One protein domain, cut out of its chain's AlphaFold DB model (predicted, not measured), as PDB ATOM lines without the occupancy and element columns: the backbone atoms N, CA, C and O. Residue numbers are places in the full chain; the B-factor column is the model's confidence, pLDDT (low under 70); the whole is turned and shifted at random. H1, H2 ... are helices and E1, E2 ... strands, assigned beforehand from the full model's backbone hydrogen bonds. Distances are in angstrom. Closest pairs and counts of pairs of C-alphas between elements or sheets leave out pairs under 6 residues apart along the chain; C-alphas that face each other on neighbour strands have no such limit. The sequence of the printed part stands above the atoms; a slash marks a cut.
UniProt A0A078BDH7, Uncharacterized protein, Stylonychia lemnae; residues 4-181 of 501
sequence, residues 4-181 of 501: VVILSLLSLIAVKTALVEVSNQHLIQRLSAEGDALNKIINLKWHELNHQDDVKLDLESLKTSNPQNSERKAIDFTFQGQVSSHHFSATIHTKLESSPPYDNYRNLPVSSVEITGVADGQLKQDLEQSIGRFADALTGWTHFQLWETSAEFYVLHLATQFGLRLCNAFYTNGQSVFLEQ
ATOM      1  N   VAL A   4     345.102 287.274 167.322       32.28
ATOM      2  CA  VAL A   4     346.393 286.872 167.910       32.28
ATOM      3  C   VAL A   4     347.152 285.840 167.067       32.28
ATOM      4  O   VAL A   4     348.359 285.933 166.979       32.28
ATOM      5  N   VAL A   5     346.491 284.898 166.391       34.34
ATOM      6  CA  VAL A   5     347.185 283.782 165.700       34.34
ATOM      7  C   VAL A   5     347.868 284.222 164.419       34.34
ATOM      8  O   VAL A   5     349.042 283.941 164.206       34.34
ATOM      9  N   ILE A   6     347.118 284.929 163.572       37.69
ATOM     10  CA  ILE A   6     347.622 285.448 162.302       37.69
ATOM     11  C   ILE A   6     348.690 286.502 162.586       37.69
ATOM     12  O   ILE A   6     349.736 286.472 161.953       37.69
ATOM     13  N   LEU A   7     348.481 287.369 163.587       41.66
ATOM     14  CA  LEU A   7     349.512 288.312 164.025       41.66
ATOM     15  C   LEU A   7     350.744 287.589 164.572       41.66
ATOM     16  O   LEU A   7     351.837 287.939 164.168       41.66
ATOM     17  N   SER A   8     350.610 286.554 165.404       36.56
ATOM     18  CA  SER A   8     351.760 285.802 165.925       36.56
ATOM     19  C   SER A   8     352.537 285.068 164.833       36.56
ATOM     20  O   SER A   8     353.764 285.072 164.866       36.56
ATOM     21  N   LEU A   9     351.854 284.470 163.849       41.22
ATOM     22  CA  LEU A   9     352.500 283.865 162.681       41.22
ATOM     23  C   LEU A   9     353.210 284.927 161.840       41.22
ATOM     24  O   LEU A   9     354.375 284.742 161.513       41.22
ATOM     25  N   LEU A  10     352.561 286.060 161.560       48.69
ATOM     26  CA  LEU A  10     353.178 287.186 160.852       48.69
ATOM     27  C   LEU A  10     354.360 287.784 161.627       48.69
ATOM     28  O   LEU A  10     355.340 288.153 160.998       48.69
ATOM     29  N   SER A  11     354.318 287.825 162.959       48.81
ATOM     30  CA  SER A  11     355.429 288.268 163.810       48.81
ATOM     31  C   SER A  11     356.593 287.278 163.786       48.81
ATOM     32  O   SER A  11     357.741 287.684 163.646       48.81
ATOM     33  N   LEU A  12     356.316 285.973 163.869       49.84
ATOM     34  CA  LEU A  12     357.322 284.913 163.718       49.84
ATOM     35  C   LEU A  12     357.970 284.935 162.328       49.84
ATOM     36  O   LEU A  12     359.171 284.699 162.208       49.84
ATOM     37  N   ILE A  13     357.179 285.224 161.294       54.41
ATOM     38  CA  ILE A  13     357.649 285.413 159.921       54.41
ATOM     39  C   ILE A  13     358.511 286.675 159.859       54.41
ATOM     40  O   ILE A  13     359.667 286.578 159.468       54.41
ATOM     41  N   ALA A  14     358.012 287.814 160.347       59.00
ATOM     42  CA  ALA A  14     358.729 289.086 160.372       59.00
ATOM     43  C   ALA A  14     360.115 288.948 161.017       59.00
ATOM     44  O   ALA A  14     361.105 289.343 160.404       59.00
ATOM     45  N   VAL A  15     360.207 288.292 162.183       58.66
ATOM     46  CA  VAL A  15     361.484 288.038 162.872       58.66
ATOM     47  C   VAL A  15     362.463 287.273 161.977       58.66
ATOM     48  O   VAL A  15     363.614 287.672 161.884       58.66
ATOM     49  N   LYS A  16     362.000 286.245 161.251       60.22
ATOM     50  CA  LYS A  16     362.825 285.424 160.340       60.22
ATOM     51  C   LYS A  16     363.158 286.076 158.998       60.22
ATOM     52  O   LYS A  16     363.816 285.440 158.178       60.22
ATOM     53  N   THR A  17     362.644 287.275 158.753       64.69
ATOM     54  CA  THR A  17     362.753 287.987 157.469       64.69
ATOM     55  C   THR A  17     363.451 289.338 157.618       64.69
ATOM     56  O   THR A  17     363.615 290.055 156.634       64.69
ATOM     57  N   ALA A  18     363.839 289.701 158.842       77.19
ATOM     58  CA  ALA A  18     364.331 291.022 159.181       77.19
ATOM     59  C   ALA A  18     365.825 291.199 158.891       77.19
ATOM     60  O   ALA A  18     366.654 290.344 159.215       77.19
ATOM     61  N   LEU A  19     366.162 292.367 158.354       82.69
ATOM     62  CA  LEU A  19     367.464 292.983 158.549       82.69
ATOM     63  C   LEU A  19     367.419 293.779 159.853       82.69
ATOM     64  O   LEU A  19     366.576 294.661 160.004       82.69
ATOM     65  N   VAL A  20     368.331 293.479 160.769       84.69
ATOM     66  CA  VAL A  20     368.566 294.290 161.964       84.69
ATOM     67  C   VAL A  20     369.821 295.121 161.736       84.69
ATOM     68  O   VAL A  20     370.869 294.567 161.413       84.69
ATOM     69  N   GLU A  21     369.718 296.433 161.913       86.25
ATOM     70  CA  GLU A  21     370.854 297.357 161.945       86.25
ATOM     71  C   GLU A  21     371.055 297.856 163.371       86.25
ATOM     72  O   GLU A  21     370.102 298.282 164.030       86.25
ATOM     73  N   VAL A  22     372.304 297.846 163.821       86.38
ATOM     74  CA  VAL A  22     372.722 298.429 165.094       86.38
ATOM     75  C   VAL A  22     373.883 299.374 164.821       86.38
ATOM     76  O   VAL A  22     374.904 298.952 164.276       86.38
ATOM     77  N   SER A  23     373.749 300.648 165.190       87.12
ATOM     78  CA  SER A  23     374.851 301.603 165.020       87.12
ATOM     79  C   SER A  23     376.071 301.228 165.862       87.12
ATOM     80  O   SER A  23     375.956 300.717 166.977       87.12
ATOM     81  N   ASN A  24     377.264 301.556 165.367       88.56
ATOM     82  CA  ASN A  24     378.491 301.409 166.146       88.56
ATOM     83  C   ASN A  24     378.460 302.298 167.404       88.56
ATOM     84  O   ASN A  24     378.939 301.902 168.458       88.56
ATOM     85  N   GLN A  25     377.808 303.462 167.324       85.31
ATOM     86  CA  GLN A  25     377.571 304.343 168.470       85.31
ATOM     87  C   GLN A  25     376.710 303.674 169.553       85.31
ATOM     88  O   GLN A  25     377.029 303.794 170.734       85.31
ATOM     89  N   HIS A  26     375.663 302.930 169.177       83.81
ATOM     90  CA  HIS A  26     374.885 302.125 170.124       83.81
ATOM     91  C   HIS A  26     375.766 301.093 170.833       83.81
ATOM     92  O   HIS A  26     375.706 300.973 172.056       83.81
ATOM     93  N   LEU A  27     376.595 300.370 170.072       86.25
ATOM     94  CA  LEU A  27     377.514 299.376 170.628       86.25
ATOM     95  C   LEU A  27     378.506 300.020 171.600       86.25
ATOM     96  O   LEU A  27     378.630 299.541 172.723       86.25
ATOM     97  N   ILE A  28     379.136 301.133 171.210       89.31
ATOM     98  CA  ILE A  28     380.055 301.903 172.060       89.31
ATOM     99  C   ILE A  28     379.372 302.303 173.363       89.31
ATOM    100  O   ILE A  28     379.854 301.964 174.436       89.31
ATOM    101  N   GLN A  29     378.219 302.969 173.293       83.75
ATOM    102  CA  GLN A  29     377.530 303.445 174.491       83.75
ATOM    103  C   GLN A  29     377.147 302.294 175.439       83.75
ATOM    104  O   GLN A  29     377.224 302.454 176.656       83.75
ATOM    105  N   ARG A  30     376.746 301.131 174.903       80.81
ATOM    106  CA  ARG A  30     376.433 299.937 175.707       80.81
ATOM    107  C   ARG A  30     377.674 299.310 176.330       80.81
ATOM    108  O   ARG A  30     377.627 298.949 177.498       80.81
ATOM    109  N   LEU A  31     378.763 299.189 175.575       87.12
ATOM    110  CA  LEU A  31     380.020 298.641 176.079       87.12
ATOM    111  C   LEU A  31     380.631 299.559 177.144       87.12
ATOM    112  O   LEU A  31     380.999 299.076 178.209       87.12
ATOM    113  N   SER A  32     380.677 300.870 176.903       86.56
ATOM    114  CA  SER A  32     381.223 301.846 177.851       86.56
ATOM    115  C   SER A  32     380.443 301.893 179.165       86.56
ATOM    116  O   SER A  32     381.058 301.981 180.223       86.56
ATOM    117  N   ALA A  33     379.110 301.769 179.125       82.69
ATOM    118  CA  ALA A  33     378.288 301.700 180.338       82.69
ATOM    119  C   ALA A  33     378.613 300.474 181.215       82.69
ATOM    120  O   ALA A  33     378.529 300.555 182.436       82.69
ATOM    121  N   GLU A  34     379.032 299.365 180.601       83.88
ATOM    122  CA  GLU A  34     379.434 298.129 181.285       83.88
ATOM    123  C   GLU A  34     380.953 298.011 181.472       83.88
ATOM    124  O   GLU A  34     381.457 296.946 181.840       83.88
ATOM    125  N   GLY A  35     381.704 299.080 181.193       87.06
ATOM    126  CA  GLY A  35     383.153 299.015 181.026       87.06
ATOM    127  C   GLY A  35     383.892 298.439 182.229       87.06
ATOM    128  O   GLY A  35     384.830 297.664 182.045       87.06
ATOM    129  N   ASP A  36     383.448 298.738 183.448       85.62
ATOM    130  CA  ASP A  36     384.056 298.202 184.669       85.62
ATOM    131  C   ASP A  36     383.862 296.682 184.782       85.62
ATOM    132  O   ASP A  36     384.821 295.945 185.018       85.62
ATOM    133  N   ALA A  37     382.637 296.189 184.567       85.19
ATOM    134  CA  ALA A  37     382.328 294.760 184.613       85.19
ATOM    135  C   ALA A  37     383.039 293.992 183.487       85.19
ATOM    136  O   ALA A  37     383.586 292.912 183.709       85.19
ATOM    137  N   LEU A  38     383.085 294.567 182.283       87.38
ATOM    138  CA  LEU A  38     383.732 293.958 181.123       87.38
ATOM    139  C   LEU A  38     385.262 293.914 181.258       87.38
ATOM    140  O   LEU A  38     385.866 292.883 180.959       87.38
ATOM    141  N   ASN A  39     385.901 294.976 181.764       88.62
ATOM    142  CA  ASN A  39     387.350 294.979 181.998       88.62
ATOM    143  C   ASN A  39     387.761 293.990 183.100       88.62
ATOM    144  O   ASN A  39     388.838 293.401 183.021       88.62
ATOM    145  N   LYS A  40     386.907 293.718 184.094       89.25
ATOM    146  CA  LYS A  40     387.183 292.657 185.077       89.25
ATOM    147  C   LYS A  40     387.268 291.267 184.450       89.25
ATOM    148  O   LYS A  40     388.072 290.461 184.905       89.25
ATOM    149  N   ILE A  41     386.495 290.974 183.398       88.88
ATOM    150  CA  ILE A  41     386.577 289.683 182.688       88.88
ATOM    151  C   ILE A  41     387.970 289.499 182.066       88.88
ATOM    152  O   ILE A  41     388.534 288.404 182.135       88.88
ATOM    153  N   ILE A  42     388.530 290.573 181.503       91.12
ATOM    154  CA  ILE A  42     389.885 290.596 180.935       91.12
ATOM    155  C   ILE A  42     390.909 290.372 182.050       91.12
ATOM    156  O   ILE A  42     391.711 289.439 181.981       91.12
ATOM    157  N   ASN A  43     390.835 291.183 183.109       94.06
ATOM    158  CA  ASN A  43     391.817 291.167 184.191       94.06
ATOM    159  C   ASN A  43     391.793 289.881 185.014       94.06
ATOM    160  O   ASN A  43     392.831 289.422 185.478       94.06
ATOM    161  N   LEU A  44     390.647 289.209 185.111       91.31
ATOM    162  CA  LEU A  44     390.577 287.910 185.768       91.31
ATOM    163  C   LEU A  44     391.451 286.870 185.046       91.31
ATOM    164  O   LEU A  44     392.156 286.110 185.704       91.31
ATOM    165  N   LYS A  45     391.477 286.863 183.703       93.50
ATOM    166  CA  LYS A  45     392.415 286.004 182.960       93.50
ATOM    167  C   LYS A  45     393.858 286.495 183.060       93.50
ATOM    168  O   LYS A  45     394.760 285.673 183.172       93.50
ATOM    169  N   TRP A  46     394.062 287.807 183.041       95.62
ATOM    170  CA  TRP A  46     395.383 288.418 183.150       95.62
ATOM    171  C   TRP A  46     396.088 288.044 184.463       95.62
ATOM    172  O   TRP A  46     397.224 287.573 184.459       95.62
ATOM    173  N   HIS A  47     395.378 288.123 185.590       95.62
ATOM    174  CA  HIS A  47     395.904 287.713 186.891       95.62
ATOM    175  C   HIS A  47     396.054 286.191 187.027       95.62
ATOM    176  O   HIS A  47     396.992 285.732 187.674       95.62
ATOM    177  N   GLU A  48     395.193 285.383 186.389       95.06
ATOM    178  CA  GLU A  48     395.397 283.923 186.290       95.06
ATOM    179  C   GLU A  48     396.710 283.564 185.568       95.06
ATOM    180  O   GLU A  48     397.270 282.494 185.807       95.06
ATOM    181  N   LEU A  49     397.210 284.447 184.699       94.19
ATOM    182  CA  LEU A  49     398.510 284.328 184.033       94.19
ATOM    183  C   LEU A  49     399.673 284.898 184.879       94.19
ATOM    184  O   LEU A  49     400.807 284.932 184.415       94.19
ATOM    185  N   ASN A  50     399.416 285.239 186.149       93.69
ATOM    186  CA  ASN A  50     400.353 285.760 187.156       93.69
ATOM    187  C   ASN A  50     400.825 287.211 186.963       93.69
ATOM    188  O   ASN A  50     401.829 287.611 187.560       93.69
ATOM    189  N   HIS A  51     400.092 288.022 186.202       93.44
ATOM    190  CA  HIS A  51     400.358 289.458 186.103       93.44
ATOM    191  C   HIS A  51     399.748 290.239 187.280       93.44
ATOM    192  O   HIS A  51     398.709 289.859 187.824       93.44
ATOM    193  N   GLN A  52     400.418 291.317 187.700       91.06
ATOM    194  CA  GLN A  52     400.038 292.144 188.864       91.06
ATOM    195  C   GLN A  52     399.462 293.513 188.478       91.06
ATOM    196  O   GLN A  52     398.888 294.196 189.321       91.06
ATOM    197  N   ASP A  53     399.673 293.936 187.236       93.50
ATOM    198  CA  ASP A  53     399.070 295.124 186.645       93.50
ATOM    199  C   ASP A  53     397.720 294.790 186.000       93.50
ATOM    200  O   ASP A  53     397.349 293.623 185.904       93.50
ATOM    201  N   ASP A  54     397.001 295.820 185.551       93.38
ATOM    202  CA  ASP A  54     395.714 295.673 184.873       93.38
ATOM    203  C   ASP A  54     395.836 295.998 183.379       93.38
ATOM    204  O   ASP A  54     396.504 296.950 182.961       93.38
ATOM    205  N   VAL A  55     395.107 295.232 182.576       93.94
ATOM    206  CA  VAL A  55     394.795 295.511 181.179       93.94
ATOM    207  C   VAL A  55     393.515 296.337 181.119       93.94
ATOM    208  O   VAL A  55     392.488 295.982 181.704       93.94
ATOM    209  N   LYS A  56     393.546 297.425 180.352       92.75
ATOM    210  CA  LYS A  56     392.380 298.263 180.086       92.75
ATOM    211  C   LYS A  56     392.118 298.339 178.589       92.75
ATOM    212  O   LYS A  56     392.992 298.766 177.836       92.75
ATOM    213  N   LEU A  57     390.911 297.975 178.164       93.38
ATOM    214  CA  LEU A  57     390.419 298.292 176.823       93.38
ATOM    215  C   LEU A  57     389.655 299.616 176.846       93.38
ATOM    216  O   LEU A  57     388.796 299.843 177.702       93.38
ATOM    217  N   ASP A  58     389.952 300.478 175.880       94.25
ATOM    218  CA  ASP A  58     389.159 301.664 175.589       94.25
ATOM    219  C   ASP A  58     387.960 301.264 174.720       94.25
ATOM    220  O   ASP A  58     388.054 301.148 173.495       94.25
ATOM    221  N   LEU A  59     386.817 301.029 175.362       92.38
ATOM    222  CA  LEU A  59     385.584 300.616 174.689       92.38
ATOM    223  C   LEU A  59     384.987 301.727 173.808       92.38
ATOM    224  O   LEU A  59     384.244 301.420 172.875       92.38
ATOM    225  N   GLU A  60     385.354 302.993 174.038       92.56
ATOM    226  CA  GLU A  60     384.930 304.124 173.200       92.56
ATOM    227  C   GLU A  60     385.659 304.154 171.855       92.56
ATOM    228  O   GLU A  60     385.140 304.679 170.869       92.56
ATOM    229  N   SER A  61     386.833 303.524 171.778       95.00
ATOM    230  CA  SER A  61     387.634 303.448 170.557       95.00
ATOM    231  C   SER A  61     387.145 302.420 169.528       95.00
ATOM    232  O   SER A  61     387.793 302.266 168.486       95.00
ATOM    233  N   LEU A  62     386.031 301.720 169.796       95.06
ATOM    234  CA  LEU A  62     385.526 300.635 168.955       95.06
ATOM    235  C   LEU A  62     385.368 301.069 167.494       95.06
ATOM    236  O   LEU A  62     384.581 301.957 167.148       95.06
ATOM    237  N   LYS A  63     386.043 300.345 166.606       95.38
ATOM    238  CA  LYS A  63     385.859 300.425 165.156       95.38
ATOM    239  C   LYS A  63     385.422 299.075 164.624       95.38
ATOM    240  O   LYS A  63     385.878 298.043 165.105       95.38
ATOM    241  N   THR A  64     384.561 299.091 163.611       94.50
ATOM    242  CA  THR A  64     384.128 297.867 162.932       94.50
ATOM    243  C   THR A  64     384.576 297.875 161.479       94.50
ATOM    244  O   THR A  64     384.514 298.905 160.806       94.50
ATOM    245  N   SER A  65     385.009 296.726 160.973       94.31
ATOM    246  CA  SER A  65     385.323 296.541 159.554       94.31
ATOM    247  C   SER A  65     384.945 295.146 159.076       94.31
ATOM    248  O   SER A  65     384.871 294.207 159.861       94.31
ATOM    249  N   ASN A  66     384.694 294.995 157.773       91.38
ATOM    250  CA  ASN A  66     384.573 293.665 157.183       91.38
ATOM    251  C   ASN A  66     385.981 293.128 156.884       91.38
ATOM    252  O   ASN A  66     386.708 293.800 156.144       91.38
ATOM    253  N   PRO A  67     386.343 291.926 157.359       88.25
ATOM    254  CA  PRO A  67     387.577 291.285 156.939       88.25
ATOM    255  C   PRO A  67     387.525 290.938 155.445       88.25
ATOM    256  O   PRO A  67     386.451 290.763 154.851       88.25
ATOM    257  N   GLN A  68     388.698 290.824 154.819       81.00
ATOM    258  CA  GLN A  68     388.793 290.404 153.421       81.00
ATOM    259  C   GLN A  68     388.183 289.008 153.241       81.00
ATOM    260  O   GLN A  68     388.383 288.123 154.068       81.00
ATOM    261  N   ASN A  69     387.441 288.805 152.149       74.12
ATOM    262  CA  ASN A  69     386.793 287.529 151.820       74.12
ATOM    263  C   ASN A  69     385.822 287.001 152.898       74.12
ATOM    264  O   ASN A  69     385.579 285.802 152.970       74.12
ATOM    265  N   SER A  70     385.226 287.878 153.717       76.00
ATOM    266  CA  SER A  70     384.309 287.463 154.792       76.00
ATOM    267  C   SER A  70     383.012 286.806 154.319       76.00
ATOM    268  O   SER A  70     382.267 286.285 155.148       76.00
ATOM    269  N   GLU A  71     382.680 286.909 153.025       78.31
ATOM    270  CA  GLU A  71     381.384 286.514 152.446       78.31
ATOM    271  C   GLU A  71     380.181 287.042 153.252       78.31
ATOM    272  O   GLU A  71     379.117 286.424 153.290       78.31
ATOM    273  N   ARG A  72     380.355 288.198 153.915       81.62
ATOM    274  CA  ARG A  72     379.378 288.791 154.842       81.62
ATOM    275  C   ARG A  72     378.996 287.861 155.991       81.62
ATOM    276  O   ARG A  72     377.828 287.772 156.352       81.62
ATOM    277  N   LYS A  73     379.962 287.153 156.561       87.06
ATOM    278  CA  LYS A  73     379.784 286.312 157.753       87.06
ATOM    279  C   LYS A  73     380.778 286.628 158.857       87.06
ATOM    280  O   LYS A  73     380.900 285.846 159.795       87.06
ATOM    281  N   ALA A  74     381.496 287.735 158.744       90.69
ATOM    282  CA  ALA A  74     382.471 288.130 159.738       90.69
ATOM    283  C   ALA A  74     382.587 289.648 159.832       90.69
ATOM    284  O   ALA A  74     382.384 290.361 158.845       90.69
ATOM    285  N   ILE A  75     382.924 290.100 161.035       93.31
ATOM    286  CA  ILE A  75     383.198 291.488 161.387       93.31
ATOM    287  C   ILE A  75     384.426 291.490 162.289       93.31
ATOM    288  O   ILE A  75     384.521 290.690 163.220       93.31
ATOM    289  N   ASP A  76     385.334 292.414 162.014       96.00
ATOM    290  CA  ASP A  76     386.448 292.737 162.889       96.00
ATOM    291  C   ASP A  76     386.029 293.887 163.805       96.00
ATOM    292  O   ASP A  76     385.572 294.929 163.325       96.00
ATOM    293  N   PHE A  77     386.182 293.690 165.113       95.69
ATOM    294  CA  PHE A  77     385.979 294.710 166.138       95.69
ATOM    295  C   PHE A  77     387.341 295.137 166.685       95.69
ATOM    296  O   PHE A  77     388.010 294.360 167.364       95.69
ATOM    297  N   THR A  78     387.765 296.361 166.387       97.00
ATOM    298  CA  THR A  78     389.071 296.886 166.797       97.00
ATOM    299  C   THR A  78     388.925 297.858 167.958       97.00
ATOM    300  O   THR A  78     388.174 298.828 167.861       97.00
ATOM    301  N   PHE A  79     389.698 297.629 169.016       96.81
ATOM    302  CA  PHE A  79     389.792 298.462 170.211       96.81
ATOM    303  C   PHE A  79     391.239 298.911 170.428       96.81
ATOM    304  O   PHE A  79     392.180 298.175 170.134       96.81
ATOM    305  N   GLN A  80     391.424 300.105 170.974       97.44
ATOM    306  CA  GLN A  80     392.670 300.518 171.607       97.44
ATOM    307  C   GLN A  80     392.699 300.009 173.049       97.44
ATOM    308  O   GLN A  80     391.663 299.880 173.701       97.44
ATOM    309  N   GLY A  81     393.890 299.719 173.554       95.62
ATOM    310  CA  GLY A  81     394.080 299.271 174.922       95.62
ATOM    311  C   GLY A  81     395.434 299.661 175.485       95.62
ATOM    312  O   GLY A  81     396.335 300.110 174.769       95.62
ATOM    313  N   GLN A  82     395.559 299.498 176.794       94.88
ATOM    314  CA  GLN A  82     396.766 299.796 177.543       94.88
ATOM    315  C   GLN A  82     397.005 298.728 178.610       94.88
ATOM    316  O   GLN A  82     396.068 298.266 179.260       94.88
ATOM    317  N   VAL A  83     398.271 298.357 178.794       93.00
ATOM    318  CA  VAL A  83     398.748 297.541 179.913       93.00
ATOM    319  C   VAL A  83     400.063 298.128 180.410       93.00
ATOM    320  O   VAL A  83     400.996 298.338 179.628       93.00
ATOM    321  N   SER A  84     400.136 298.479 181.694       87.50
ATOM    322  CA  SER A  84     401.251 299.268 182.236       87.50
ATOM    323  C   SER A  84     401.566 300.502 181.353       87.50
ATOM    324  O   SER A  84     400.718 301.376 181.161       87.50
ATOM    325  N   SER A  85     402.774 300.593 180.788       86.06
ATOM    326  CA  SER A  85     403.204 301.659 179.872       86.06
ATOM    327  C   SER A  85     402.991 301.339 178.383       86.06
ATOM    328  O   SER A  85     403.210 302.210 177.536       86.06
ATOM    329  N   HIS A  86     402.572 300.119 178.040       89.81
ATOM    330  CA  HIS A  86     402.409 299.671 176.660       89.81
ATOM    331  C   HIS A  86     400.999 299.971 176.154       89.81
ATOM    332  O   HIS A  86     400.009 299.591 176.777       89.81
ATOM    333  N   HIS A  87     400.922 300.616 174.994       95.19
ATOM    334  CA  HIS A  87     399.676 300.806 174.258       95.19
ATOM    335  C   HIS A  87     399.592 299.760 173.154       95.19
ATOM    336  O   HIS A  87     400.597 299.448 172.510       95.19
ATOM    337  N   PHE A  88     398.400 299.229 172.927       96.38
ATOM    338  CA  PHE A  88     398.172 298.197 171.929       96.38
ATOM    339  C   PHE A  88     396.839 298.400 171.217       96.38
ATOM    340  O   PHE A  88     395.947 299.093 171.703       96.38
ATOM    341  N   SER A  89     396.702 297.764 170.059       97.62
ATOM    342  CA  SER A  89     395.433 297.652 169.347       97.62
ATOM    343  C   SER A  89     395.025 296.185 169.312       97.62
ATOM    344  O   SER A  89     395.802 295.335 168.871       97.62
ATOM    345  N   ALA A  90     393.815 295.905 169.783       97.12
ATOM    346  CA  ALA A  90     393.210 294.586 169.803       97.12
ATOM    347  C   ALA A  90     392.144 294.482 168.722       97.12
ATOM    348  O   ALA A  90     391.160 295.218 168.753       97.12
ATOM    349  N   THR A  91     392.326 293.559 167.788       97.44
ATOM    350  CA  THR A  91     391.326 293.235 166.773       97.44
ATOM    351  C   THR A  91     390.689 291.901 167.124       97.44
ATOM    352  O   THR A  91     391.354 290.868 167.158       97.44
ATOM    353  N   ILE A  92     389.391 291.923 167.409       96.19
ATOM    354  CA  ILE A  92     388.580 290.735 167.657       96.19
ATOM    355  C   ILE A  92     387.906 290.359 166.341       96.19
ATOM    356  O   ILE A  92     386.973 291.024 165.891       96.19
ATOM    357  N   HIS A  93     388.387 289.289 165.722       95.25
ATOM    358  CA  HIS A  93     387.814 288.717 164.513       95.25
ATOM    359  C   HIS A  93     386.639 287.827 164.895       95.25
ATOM    360  O   HIS A  93     386.838 286.717 165.389       95.25
ATOM    361  N   THR A  94     385.413 288.285 164.659       93.00
ATOM    362  CA  THR A  94     384.210 287.492 164.923       93.00
ATOM    363  C   THR A  94     383.636 286.977 163.611       93.00
ATOM    364  O   THR A  94     383.262 287.761 162.740       93.00
ATOM    365  N   LYS A  95     383.508 285.653 163.478       91.88
ATOM    366  CA  LYS A  95     382.924 284.984 162.305       91.88
ATOM    367  C   LYS A  95     381.780 284.048 162.679       91.88
ATOM    368  O   LYS A  95     381.728 283.522 163.786       91.88
ATOM    369  N   LEU A  96     380.883 283.804 161.728       88.06
ATOM    370  CA  LEU A  96     379.812 282.821 161.839       88.06
ATOM    371  C   LEU A  96     380.209 281.502 161.182       88.06
ATOM    372  O   LEU A  96     380.331 281.413 159.957       88.06
ATOM    373  N   GLU A  97     380.336 280.460 161.994       86.75
ATOM    374  CA  GLU A  97     380.532 279.090 161.529       86.75
ATOM    375  C   GLU A  97     379.216 278.314 161.554       86.75
ATOM    376  O   GLU A  97     378.313 278.620 162.330       86.75
ATOM    377  N   SER A  98     379.082 277.298 160.699       81.94
ATOM    378  CA  SER A  98     377.879 276.458 160.707       81.94
ATOM    379  C   SER A  98     377.800 275.668 162.008       81.94
ATOM    380  O   SER A  98     378.765 275.015 162.402       81.94
ATOM    381  N   SER A  99     376.641 275.697 162.664       79.31
ATOM    382  CA  SER A  99     376.440 274.932 163.887       79.31
ATOM    383  C   SER A  99     376.549 273.423 163.623       79.31
ATOM    384  O   SER A  99     376.145 272.946 162.555       79.31
ATOM    385  N   PRO A 100     377.018 272.639 164.608       77.81
ATOM    386  CA  PRO A 100     377.009 271.187 164.531       77.81
ATOM    387  C   PRO A 100     375.602 270.612 164.272       77.81
ATOM    388  O   PRO A 100     374.602 271.223 164.655       77.81
ATOM    389  N   PRO A 101     375.485 269.389 163.716       70.50
ATOM    390  CA  PRO A 101     374.195 268.797 163.334       70.50
ATOM    391  C   PRO A 101     373.181 268.629 164.477       70.50
ATOM    392  O   PRO A 101     371.985 268.497 164.226       70.50
ATOM    393  N   TYR A 102     373.652 268.594 165.724       70.00
ATOM    394  CA  TYR A 102     372.830 268.437 166.926       70.00
ATOM    395  C   TYR A 102     372.353 269.764 167.526       70.00
ATOM    396  O   TYR A 102     371.567 269.745 168.474       70.00
ATOM    397  N   ASP A 103     372.842 270.897 167.022       67.31
ATOM    398  CA  ASP A 103     372.473 272.209 167.537       67.31
ATOM    399  C   ASP A 103     371.104 272.662 167.000       67.31
ATOM    400  O   ASP A 103     370.681 272.317 165.887       67.31
ATOM    401  N   ASN A 104     370.412 273.459 167.814       63.62
ATOM    402  CA  ASN A 104     369.114 274.049 167.494       63.62
ATOM    403  C   ASN A 104     369.238 275.226 166.520       63.62
ATOM    404  O   ASN A 104     368.263 275.582 165.857       63.62
ATOM    405  N   TYR A 105     370.425 275.826 166.447       71.38
ATOM    406  CA  TYR A 105     370.687 277.029 165.670       71.38
ATOM    407  C   TYR A 105     371.414 276.742 164.356       71.38
ATOM    408  O   TYR A 105     371.857 275.621 164.094       71.38
ATOM    409  N   ARG A 106     371.463 277.759 163.489       71.19
ATOM    410  CA  ARG A 106     372.102 277.657 162.174       71.19
ATOM    411  C   ARG A 106     373.601 277.888 162.279       71.19
ATOM    412  O   ARG A 106     374.359 277.128 161.680       71.19
ATOM    413  N   ASN A 107     373.989 278.949 162.980       79.50
ATOM    414  CA  ASN A 107     375.372 279.378 163.085       79.50
ATOM    415  C   ASN A 107     375.821 279.493 164.541       79.50
ATOM    416  O   ASN A 107     375.012 279.704 165.447       79.50
ATOM    417  N   LEU A 108     377.129 279.381 164.746       82.88
ATOM    418  CA  LEU A 108     377.819 279.694 165.988       82.88
ATOM    419  C   LEU A 108     378.789 280.854 165.734       82.88
ATOM    420  O   LEU A 108     379.584 280.769 164.795       82.88
ATOM    421  N   PRO A 109     378.737 281.929 166.540       86.81
ATOM    422  CA  PRO A 109     379.785 282.933 166.519       86.81
ATOM    423  C   PRO A 109     381.065 282.346 167.113       86.81
ATOM    424  O   PRO A 109     381.032 281.692 168.155       86.81
ATOM    425  N   VAL A 110     382.184 282.584 166.441       89.25
ATOM    426  CA  VAL A 110     383.527 282.217 166.894       89.25
ATOM    427  C   VAL A 110     384.393 283.462 166.820       89.25
ATOM    428  O   VAL A 110     384.336 284.189 165.824       89.25
ATOM    429  N   SER A 111     385.181 283.689 167.864       91.31
ATOM    430  CA  SER A 111     386.098 284.819 167.951       91.31
ATOM    431  C   SER A 111     387.548 284.360 167.972       91.31
ATOM    432  O   SER A 111     387.880 283.326 168.546       91.31
ATOM    433  N   SER A 112     388.421 285.158 167.370       94.00
ATOM    434  CA  SER A 112     389.867 285.100 167.583       94.00
ATOM    435  C   SER A 112     390.403 286.510 167.776       94.00
ATOM    436  O   SER A 112     389.844 287.455 167.223       94.00
ATOM    437  N   VAL A 113     391.476 286.658 168.546       96.50
ATOM    438  CA  VAL A 113     392.035 287.969 168.892       96.50
ATOM    439  C   VAL A 113     393.427 288.111 168.302       96.50
ATOM    440  O   VAL A 113     394.248 287.209 168.436       96.50
ATOM    441  N   GLU A 114     393.680 289.257 167.681       96.56
ATOM    442  CA  GLU A 114     394.999 289.691 167.239       96.56
ATOM    443  C   GLU A 114     395.416 290.939 168.024       96.56
ATOM    444  O   GLU A 114     394.674 291.924 168.086       96.56
ATOM    445  N   ILE A 115     396.623 290.913 168.597       97.12
ATOM    446  CA  ILE A 115     397.217 292.070 169.279       97.12
ATOM    447  C   ILE A 115     398.362 292.655 168.450       97.12
ATOM    448  O   ILE A 115     399.291 291.960 168.021       97.12
ATOM    449  N   THR A 116     398.317 293.973 168.254       95.12
ATOM    450  CA  THR A 116     399.347 294.760 167.559       95.12
ATOM    451  C   THR A 116     399.834 295.914 168.439       95.12
ATOM    452  O   THR A 116     399.138 296.342 169.359       95.12
ATOM    453  N   GLY A 117     401.048 296.416 168.188       89.50
ATOM    454  CA  GLY A 117     401.667 297.492 168.985       89.50
ATOM    455  C   GLY A 117     402.531 297.018 170.161       89.50
ATOM    456  O   GLY A 117     403.209 297.830 170.781       89.50
ATOM    457  N   VAL A 118     402.584 295.706 170.417       91.19
ATOM    458  CA  VAL A 118     403.437 295.082 171.441       91.19
ATOM    459  C   VAL A 118     404.522 294.242 170.770       91.19
ATOM    460  O   VAL A 118     404.214 293.350 169.982       91.19
ATOM    461  N   ALA A 119     405.792 294.537 171.067       87.38
ATOM    462  CA  ALA A 119     406.942 293.818 170.507       87.38
ATOM    463  C   ALA A 119     407.304 292.540 171.286       87.38
ATOM    464  O   ALA A 119     407.890 291.621 170.718       87.38
ATOM    465  N   ASP A 120     406.968 292.483 172.577       91.38
ATOM    466  CA  ASP A 120     407.183 291.309 173.421       91.38
ATOM    467  C   ASP A 120     406.183 290.200 173.054       91.38
ATOM    468  O   ASP A 120     404.968 290.376 173.160       91.38
ATOM    469  N   GLY A 121     406.704 289.052 172.611       92.38
ATOM    470  CA  GLY A 121     405.893 287.919 172.170       92.38
ATOM    471  C   GLY A 121     405.096 287.244 173.289       92.38
ATOM    472  O   GLY A 121     403.967 286.825 173.041       92.38
ATOM    473  N   GLN A 122     405.639 287.170 174.509       94.00
ATOM    474  CA  GLN A 122     404.934 286.572 175.647       94.00
ATOM    475  C   GLN A 122     403.820 287.504 176.120       94.00
ATOM    476  O   GLN A 122     402.681 287.071 176.274       94.00
ATOM    477  N   LEU A 123     404.127 288.799 176.263       93.50
ATOM    478  CA  LEU A 123     403.132 289.807 176.633       93.50
ATOM    479  C   LEU A 123     401.989 289.846 175.612       93.50
ATOM    480  O   LEU A 123     400.818 289.887 175.982       93.50
ATOM    481  N   LYS A 124     402.326 289.777 174.319       95.38
ATOM    482  CA  LYS A 124     401.348 289.683 173.234       95.38
ATOM    483  C   LYS A 124     400.440 288.459 173.394       95.38
ATOM    484  O   LYS A 124     399.223 288.609 173.331       95.38
ATOM    485  N   GLN A 125     401.008 287.277 173.625       96.06
ATOM    486  CA  GLN A 125     400.239 286.040 173.775       96.06
ATOM    487  C   GLN A 125     399.327 286.065 175.014       96.06
ATOM    488  O   GLN A 125     398.196 285.576 174.968       96.06
ATOM    489  N   ASP A 126     399.789 286.643 176.120       96.38
ATOM    490  CA  ASP A 126     398.989 286.768 177.341       96.38
ATOM    491  C   ASP A 126     397.831 287.764 177.156       96.38
ATOM    492  O   ASP A 126     396.717 287.532 177.646       96.38
ATOM    493  N   LEU A 127     398.060 288.846 176.397       96.56
ATOM    494  CA  LEU A 127     397.023 289.812 176.024       96.56
ATOM    495  C   LEU A 127     395.978 289.164 175.110       96.56
ATOM    496  O   LEU A 127     394.781 289.316 175.350       96.56
ATOM    497  N   GLU A 128     396.417 288.395 174.108       97.06
ATOM    498  CA  GLU A 128     395.535 287.630 173.218       97.06
ATOM    499  C   GLU A 128     394.651 286.655 174.005       97.06
ATOM    500  O   GLU A 128     393.448 286.587 173.765       97.06
ATOM    501  N   GLN A 129     395.204 285.953 175.000       95.38
ATOM    502  CA  GLN A 129     394.425 285.059 175.865       95.38
ATOM    503  C   GLN A 129     393.420 285.810 176.745       95.38
ATOM    504  O   GLN A 129     392.285 285.360 176.921       95.38
ATOM    505  N   SER A 130     393.823 286.948 177.310       94.69
ATOM    506  CA  SER A 130     392.988 287.699 178.254       94.69
ATOM    507  C   SER A 130     391.834 288.411 177.558       94.69
ATOM    508  O   SER A 130     390.685 288.317 177.992       94.69
ATOM    509  N   ILE A 131     392.109 289.037 176.415       95.38
ATOM    510  CA  ILE A 131     391.083 289.650 175.564       95.38
ATOM    511  C   ILE A 131     390.268 288.567 174.846       95.38
ATOM    512  O   ILE A 131     389.067 288.738 174.644       95.38
ATOM    513  N   GLY A 132     390.875 287.416 174.544       93.06
ATOM    514  CA  GLY A 132     390.183 286.228 174.045       93.06
ATOM    515  C   GLY A 132     389.071 285.773 174.984       93.06
ATOM    516  O   GLY A 132     387.943 285.583 174.541       93.06
ATOM    517  N   ARG A 133     389.324 285.723 176.299       88.88
ATOM    518  CA  ARG A 133     388.283 285.400 177.291       88.88
ATOM    519  C   ARG A 133     387.127 286.400 177.285       88.88
ATOM    520  O   ARG A 133     385.973 286.001 177.428       88.88
ATOM    521  N   PHE A 134     387.424 287.688 177.130       90.50
ATOM    522  CA  PHE A 134     386.403 288.726 176.981       90.50
ATOM    523  C   PHE A 134     385.566 288.523 175.705       90.50
ATOM    524  O   PHE A 134     384.336 288.538 175.767       90.50
ATOM    525  N   ALA A 135     386.213 288.252 174.569       90.50
ATOM    526  CA  ALA A 135     385.532 287.957 173.311       90.50
ATOM    527  C   ALA A 135     384.661 286.688 173.408       90.50
ATOM    528  O   ALA A 135     383.526 286.660 172.925       90.50
ATOM    529  N   ASP A 136     385.160 285.649 174.074       86.44
ATOM    530  CA  ASP A 136     384.434 284.404 174.324       86.44
ATOM    531  C   ASP A 136     383.217 284.627 175.225       86.44
ATOM    532  O   ASP A 136     382.150 284.079 174.961       86.44
ATOM    533  N   ALA A 137     383.333 285.471 176.254       83.81
ATOM    534  CA  ALA A 137     382.204 285.826 177.109       83.81
ATOM    535  C   ALA A 137     381.092 286.554 176.333       83.81
ATOM    536  O   ALA A 137     379.910 286.281 176.537       83.81
ATOM    537  N   LEU A 138     381.460 287.437 175.397       83.62
ATOM    538  CA  LEU A 138     380.499 288.153 174.555       83.62
ATOM    539  C   LEU A 138     379.931 287.304 173.408       83.62
ATOM    540  O   LEU A 138     378.818 287.575 172.955       83.62
ATOM    541  N   THR A 139     380.635 286.275 172.939       78.94
ATOM    542  CA  THR A 139     380.116 285.338 171.922       78.94
ATOM    543  C   THR A 139     379.396 284.123 172.499       78.94
ATOM    544  O   THR A 139     378.611 283.467 171.805       78.94
ATOM    545  N   GLY A 140     379.621 283.828 173.775       68.88
ATOM    546  CA  GLY A 140     378.837 282.871 174.525       68.88
ATOM    547  C   GLY A 140     377.457 283.417 174.868       68.88
ATOM    548  O   GLY A 140     377.107 284.550 174.567       68.88
ATOM    549  N   TRP A 141     376.620 282.561 175.432       65.44
ATOM    550  CA  TRP A 141     375.213 282.857 175.723       65.44
ATOM    551  C   TRP A 141     374.801 282.303 177.091       65.44
ATOM    552  O   TRP A 141     373.622 282.299 177.433       65.44
ATOM    553  N   THR A 142     375.774 281.798 177.858       60.22
ATOM    554  CA  THR A 142     375.555 281.262 179.195       60.22
ATOM    555  C   THR A 142     375.702 282.380 180.219       60.22
ATOM    556  O   THR A 142     376.691 283.113 180.226       60.22
ATOM    557  N   HIS A 143     374.733 282.474 181.130       54.91
ATOM    558  CA  HIS A 143     374.719 283.446 182.229       54.91
ATOM    559  C   HIS A 143     376.055 283.565 182.990       54.91
ATOM    560  O   HIS A 143     376.462 284.656 183.383       54.91
ATOM    561  N   PHE A 144     376.776 282.451 183.153       60.16
ATOM    562  CA  PHE A 144     378.031 282.390 183.905       60.16
ATOM    563  C   PHE A 144     379.142 283.301 183.370       60.16
ATOM    564  O   PHE A 144     380.065 283.625 184.114       60.16
ATOM    565  N   GLN A 145     379.078 283.717 182.105       67.00
ATOM    566  CA  GLN A 145     380.131 284.520 181.484       67.00
ATOM    567  C   GLN A 145     379.944 286.035 181.669       67.00
ATOM    568  O   GLN A 145     380.911 286.770 181.503       67.00
ATOM    569  N   LEU A 146     378.749 286.501 182.060       73.06
ATOM    570  CA  LEU A 146     378.394 287.929 182.166       73.06
ATOM    571  C   LEU A 146     377.805 288.305 183.542       73.06
ATOM    572  O   LEU A 146     377.041 289.261 183.668       73.06
ATOM    573  N   TRP A 147     378.154 287.551 184.585       64.06
ATOM    574  CA  TRP A 147     377.530 287.588 185.915       64.06
ATOM    575  C   TRP A 147     377.555 288.958 186.630       64.06
ATOM    576  O   TRP A 147     376.631 289.237 187.400       64.06
ATOM    577  N   GLU A 148     378.547 289.812 186.347       71.25
ATOM    578  CA  GLU A 148     378.667 291.179 186.895       71.25
ATOM    579  C   GLU A 148     378.114 292.289 185.988       71.25
ATOM    580  O   GLU A 148     378.101 293.448 186.397       71.25
ATOM    581  N   THR A 149     377.666 291.962 184.774       73.88
ATOM    582  CA  THR A 149     377.038 292.963 183.899       73.88
ATOM    583  C   THR A 149     375.638 293.319 184.392       73.88
ATOM    584  O   THR A 149     374.981 292.537 185.099       73.88
ATOM    585  N   SER A 150     375.160 294.502 184.007       69.81
ATOM    586  CA  SER A 150     373.768 294.888 184.220       69.81
ATOM    587  C   SER A 150     372.820 293.888 183.549       69.81
ATOM    588  O   SER A 150     373.149 293.259 182.534       69.81
ATOM    589  N   ALA A 151     371.610 293.708 184.092       62.56
ATOM    590  CA  ALA A 151     370.691 292.772 183.447       62.56
ATOM    591  C   ALA A 151     370.166 293.305 182.111       62.56
ATOM    592  O   ALA A 151     369.776 292.511 181.260       62.56
ATOM    593  N   GLU A 152     370.169 294.620 181.889       65.06
ATOM    594  CA  GLU A 152     369.838 295.201 180.591       65.06
ATOM    595  C   GLU A 152     370.829 294.756 179.531       65.06
ATOM    596  O   GLU A 152     370.419 294.314 178.455       65.06
ATOM    597  N   PHE A 153     372.122 294.826 179.852       73.38
ATOM    598  CA  PHE A 153     373.163 294.333 178.971       73.38
ATOM    599  C   PHE A 153     373.001 292.833 178.726       73.38
ATOM    600  O   PHE A 153     372.967 292.411 177.571       73.38
ATOM    601  N   TYR A 154     372.792 292.040 179.781       70.94
ATOM    602  CA  TYR A 154     372.604 290.591 179.672       70.94
ATOM    603  C   TYR A 154     371.412 290.193 178.784       70.94
ATOM    604  O   TYR A 154     371.524 289.311 177.934       70.94
ATOM    605  N   VAL A 155     370.261 290.851 178.932       64.38
ATOM    606  CA  VAL A 155     369.045 290.529 178.165       64.38
ATOM    607  C   VAL A 155     369.192 290.911 176.696       64.38
ATOM    608  O   VAL A 155     368.805 290.142 175.812       64.38
ATOM    609  N   LEU A 156     369.766 292.085 176.422       71.25
ATOM    610  CA  LEU A 156     370.045 292.532 175.057       71.25
ATOM    611  C   LEU A 156     371.092 291.645 174.388       71.25
ATOM    612  O   LEU A 156     370.935 291.281 173.221       71.25
ATOM    613  N   HIS A 157     372.127 291.259 175.129       76.62
ATOM    614  CA  HIS A 157     373.138 290.312 174.686       76.62
ATOM    615  C   HIS A 157     372.511 288.958 174.339       76.62
ATOM    616  O   HIS A 157     372.707 288.482 173.224       76.62
ATOM    617  N   LEU A 158     371.660 288.399 175.204       71.81
ATOM    618  CA  LEU A 158     370.957 287.141 174.947       71.81
ATOM    619  C   LEU A 158     370.063 287.221 173.694       71.81
ATOM    620  O   LEU A 158     370.085 286.324 172.846       71.81
ATOM    621  N   ALA A 159     369.299 288.305 173.533       69.81
ATOM    622  CA  ALA A 159     368.474 288.526 172.344       69.81
ATOM    623  C   ALA A 159     369.324 288.646 171.065       69.81
ATOM    624  O   ALA A 159     368.999 288.045 170.037       69.81
ATOM    625  N   THR A 160     370.443 289.370 171.147       75.00
ATOM    626  CA  THR A 160     371.404 289.531 170.049       75.00
ATOM    627  C   THR A 160     372.046 288.197 169.689       75.00
ATOM    628  O   THR A 160     372.133 287.868 168.510       75.00
ATOM    629  N   GLN A 161     372.407 287.379 170.680       75.25
ATOM    630  CA  GLN A 161     372.934 286.029 170.491       75.25
ATOM    631  C   GLN A 161     371.949 285.133 169.735       75.25
ATOM    632  O   GLN A 161     372.335 284.467 168.773       75.25
ATOM    633  N   PHE A 162     370.661 285.147 170.095       73.19
ATOM    634  CA  PHE A 162     369.648 284.408 169.336       73.19
ATOM    635  C   PHE A 162     369.518 284.918 167.896       73.19
ATOM    636  O   PHE A 162     369.465 284.110 166.968       73.19
ATOM    637  N   GLY A 163     369.508 286.239 167.693       74.38
ATOM    638  CA  GLY A 163     369.453 286.843 166.360       74.38
ATOM    639  C   GLY A 163     370.661 286.479 165.494       74.38
ATOM    640  O   GLY A 163     370.500 286.045 164.354       74.38
ATOM    641  N   LEU A 164     371.866 286.576 166.055       79.25
ATOM    642  CA  LEU A 164     373.139 286.274 165.403       79.25
ATOM    643  C   LEU A 164     373.231 284.800 164.981       79.25
ATOM    644  O   LEU A 164     373.648 284.479 163.873       79.25
ATOM    645  N   ARG A 165     372.763 283.883 165.830       77.06
ATOM    646  CA  ARG A 165     372.765 282.437 165.551       77.06
ATOM    647  C   ARG A 165     371.745 282.002 164.490       77.06
ATOM    648  O   ARG A 165     371.855 280.902 163.938       77.06
ATOM    649  N   LEU A 166     370.751 282.846 164.209       73.81
ATOM    650  CA  LEU A 166     369.736 282.646 163.169       73.81
ATOM    651  C   LEU A 166     370.034 283.419 161.877       73.81
ATOM    652  O   LEU A 166     369.451 283.096 160.840       73.81
ATOM    653  N   CYS A 167     370.911 284.425 161.928       77.06
ATOM    654  CA  CYS A 167     371.214 285.262 160.775       77.06
ATOM    655  C   CYS A 167     372.059 284.524 159.733       77.06
ATOM    656  O   CYS A 167     372.746 283.547 160.022       77.06
ATOM    657  N   ASN A 168     371.981 284.995 158.499       76.00
ATOM    658  CA  ASN A 168     372.586 284.381 157.320       76.00
ATOM    659  C   ASN A 168     373.720 285.230 156.770       76.00
ATOM    660  O   ASN A 168     374.656 284.675 156.191       76.00
ATOM    661  N   ALA A 169     373.642 286.540 157.012       81.69
ATOM    662  CA  ALA A 169     374.752 287.454 156.867       81.69
ATOM    663  C   ALA A 169     374.958 288.270 158.152       81.69
ATOM    664  O   ALA A 169     374.001 288.666 158.821       81.69
ATOM    665  N   PHE A 170     376.229 288.509 158.451       87.75
ATOM    666  CA  PHE A 170     376.775 289.295 159.543       87.75
ATOM    667  C   PHE A 170     377.902 290.155 158.973       87.75
ATOM    668  O   PHE A 170     378.952 289.634 158.589       87.75
ATOM    669  N   TYR A 171     377.641 291.451 158.818       88.19
ATOM    670  CA  TYR A 171     378.567 292.385 158.174       88.19
ATOM    671  C   TYR A 171     378.412 293.803 158.727       88.19
ATOM    672  O   TYR A 171     377.441 294.113 159.410       88.19
ATOM    673  N   THR A 172     379.362 294.676 158.411       88.75
ATOM    674  CA  THR A 172     379.353 296.094 158.790       88.75
ATOM    675  C   THR A 172     379.592 296.994 157.576       88.75
ATOM    676  O   THR A 172     380.114 296.554 156.552       88.75
ATOM    677  N   ASN A 173     379.216 298.266 157.666       86.56
ATOM    678  CA  ASN A 173     379.666 299.326 156.751       86.56
ATOM    679  C   ASN A 173     380.653 300.306 157.424       86.56
ATOM    680  O   ASN A 173     380.941 301.365 156.873       86.56
ATOM    681  N   GLY A 174     381.132 299.977 158.628       86.06
ATOM    682  CA  GLY A 174     381.974 300.815 159.484       86.06
ATOM    683  C   GLY A 174     381.193 301.715 160.445       86.06
ATOM    684  O   GLY A 174     381.695 302.047 161.517       86.06
ATOM    685  N   GLN A 175     379.952 302.071 160.107       86.00
ATOM    686  CA  GLN A 175     379.070 302.889 160.947       86.00
ATOM    687  C   GLN A 175     378.021 302.057 161.683       86.00
ATOM    688  O   GLN A 175     377.500 302.483 162.714       86.00
ATOM    689  N   SER A 176     377.661 300.891 161.155       87.62
ATOM    690  CA  SER A 176     376.626 300.020 161.704       87.62
ATOM    691  C   SER A 176     376.912 298.558 161.401       87.62
ATOM    692  O   SER A 176     377.484 298.222 160.364       87.62
ATOM    693  N   VAL A 177     376.472 297.701 162.315       89.00
ATOM    694  CA  VAL A 177     376.490 296.245 162.204       89.00
ATOM    695  C   VAL A 177     375.121 295.764 161.737       89.00
ATOM    696  O   VAL A 177     374.087 296.213 162.230       89.00
ATOM    697  N   PHE A 178     375.128 294.827 160.796       87.19
ATOM    698  CA  PHE A 178     373.947 294.286 160.144       87.19
ATOM    699  C   PHE A 178     373.811 292.791 160.432       87.19
ATOM    700  O   PHE A 178     374.725 292.010 160.153       87.19
ATOM    701  N   LEU A 179     372.646 292.393 160.948       86.06
ATOM    702  CA  LEU A 179     372.221 290.997 161.082       86.06
ATOM    703  C   LEU A 179     371.119 290.735 160.057       86.06
ATOM    704  O   LEU A 179     369.995 291.215 160.207       86.06
ATOM    705  N   GLU A 180     371.419 289.978 159.007       81.19
ATOM    706  CA  GLU A 180     370.448 289.679 157.956       81.19
ATOM    707  C   GLU A 180     369.850 288.288 158.156       81.19
ATOM    708  O   GLU A 180     370.531 287.275 157.985       81.19
ATOM    709  N   GLN A 181     368.555 288.211 158.457       75.06
ATOM    710  CA  GLN A 181     367.814 286.953 158.461       75.06
ATOM    711  C   GLN A 181     367.162 286.729 157.084       75.06
ATOM    712  O   GLN A 181     365.964 286.892 156.910       75.06
TER     713      GLN A 181
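This is residues 4 to 181 of the 501 residues of an uncharacterized protein of Stylonychia lemnae (UniProt A0A078BDH7). A strongly twisted antiparallel sheet, E2 E3 E4 E5, curls round the long helix H4, while H2 and H3 pack along its edge strand E2 and H3 also touches H4. A small second sheet, E1 E7 E6, is only partly face to face with the first, and H5 packs on both sheets; residues 4 to 13 of H1 stick out as a free arm, and the body without them spans 50 by 34 by 33 A. The printed part has 178 residues with five named helices and seven named strands, in the order H1 E1 H2 H3 E2 E3 E4 E5 H4 H5 E6 E7, and its class is mixed, helices and strands. It is compact, with a radius of gyration of the C-alphas of 17.2 A, and elongated, spanning 60 by 35 by 34 A.

The larger sheet is a meander, each strand the antiparallel neighbour of the one before: E2, residues 55 to 65, E3, residues 74 to 83, E4, residues 86 to 98, and E5, residues 107 to 116. N 63 and O 78 are 2.9 A apart between E2 and E3, N 79 and O 90 2.8 A between E3 and E4, and N 93 and O 112 2.8 A between E4 and E5. E2 bends by 74 degrees at residue 60 and E3 by 51 degrees at residue 80. The sheet curls round H4, residues 121 to 139; the closest C-alphas of H4 and E5, those of Glu 128 and Val 113, are 5.6 A apart. H3, residues 35 to 48, touches residues 126 to 134 of H4 at a steep tilt of 48 degrees, opposite ways, with the C-alphas of Ile 42 and Ser 130 closest at 5.0 A. H2, residues 24 to 33, is on this sheet at E2, where the C-alphas of Ile 28 and Glu 60 are closest at 5.5 A. H2, H4 and H5, residues 151 to 166, are on one face of the sheet, giving two layers, helices over a sheet. The sheet of E1, residues 18 to 23, E7, residues 176 to 180, and E6, residues 169 to 172, runs E1 E7 E6, antiparallel; N 22 and O 177 are 2.9 A apart, and N 178 and O 171 2.8 A. The two sheets form a sandwich, two sheets face to face, their best planes 43 degrees apart; the closest C-alphas of E3 and E6, those of Ile 75 and Tyr 171, are 5.7 A apart. H5 is on the smaller sheet too, at a height over the sheet of 12.8 A. H1 is apart from H2 and H5, for instance. Every O i to N i+4 pair is within hydrogen-bond range in H1, H2, H4 and H5, and 7 of 10 in H3.

H1 begins at C-alpha 4, (346.393, 286.872, 167.910). E4, the longest strand, measures 37.4 A from C-alpha 86 at (402.409, 299.671, 176.660) to C-alpha 98. E5 measures 28.8 A, E3 27.6 A, H4 25.9 A, E2 23.6 A, H5 22.7 A and H3 20.1 A. E7 ends at C-alpha 180, (370.448, 289.679, 157.956).

The two C-alphas farthest apart, those of Val 4 and Asp 120, are 61.2 A apart. The printed part has no cut, and the link from H4 to H5, 11 residues, is long. The mean pLDDT of the printed part is 82.5; 28 residues are under 70, among them residues 4 to 17 and 140 to 145.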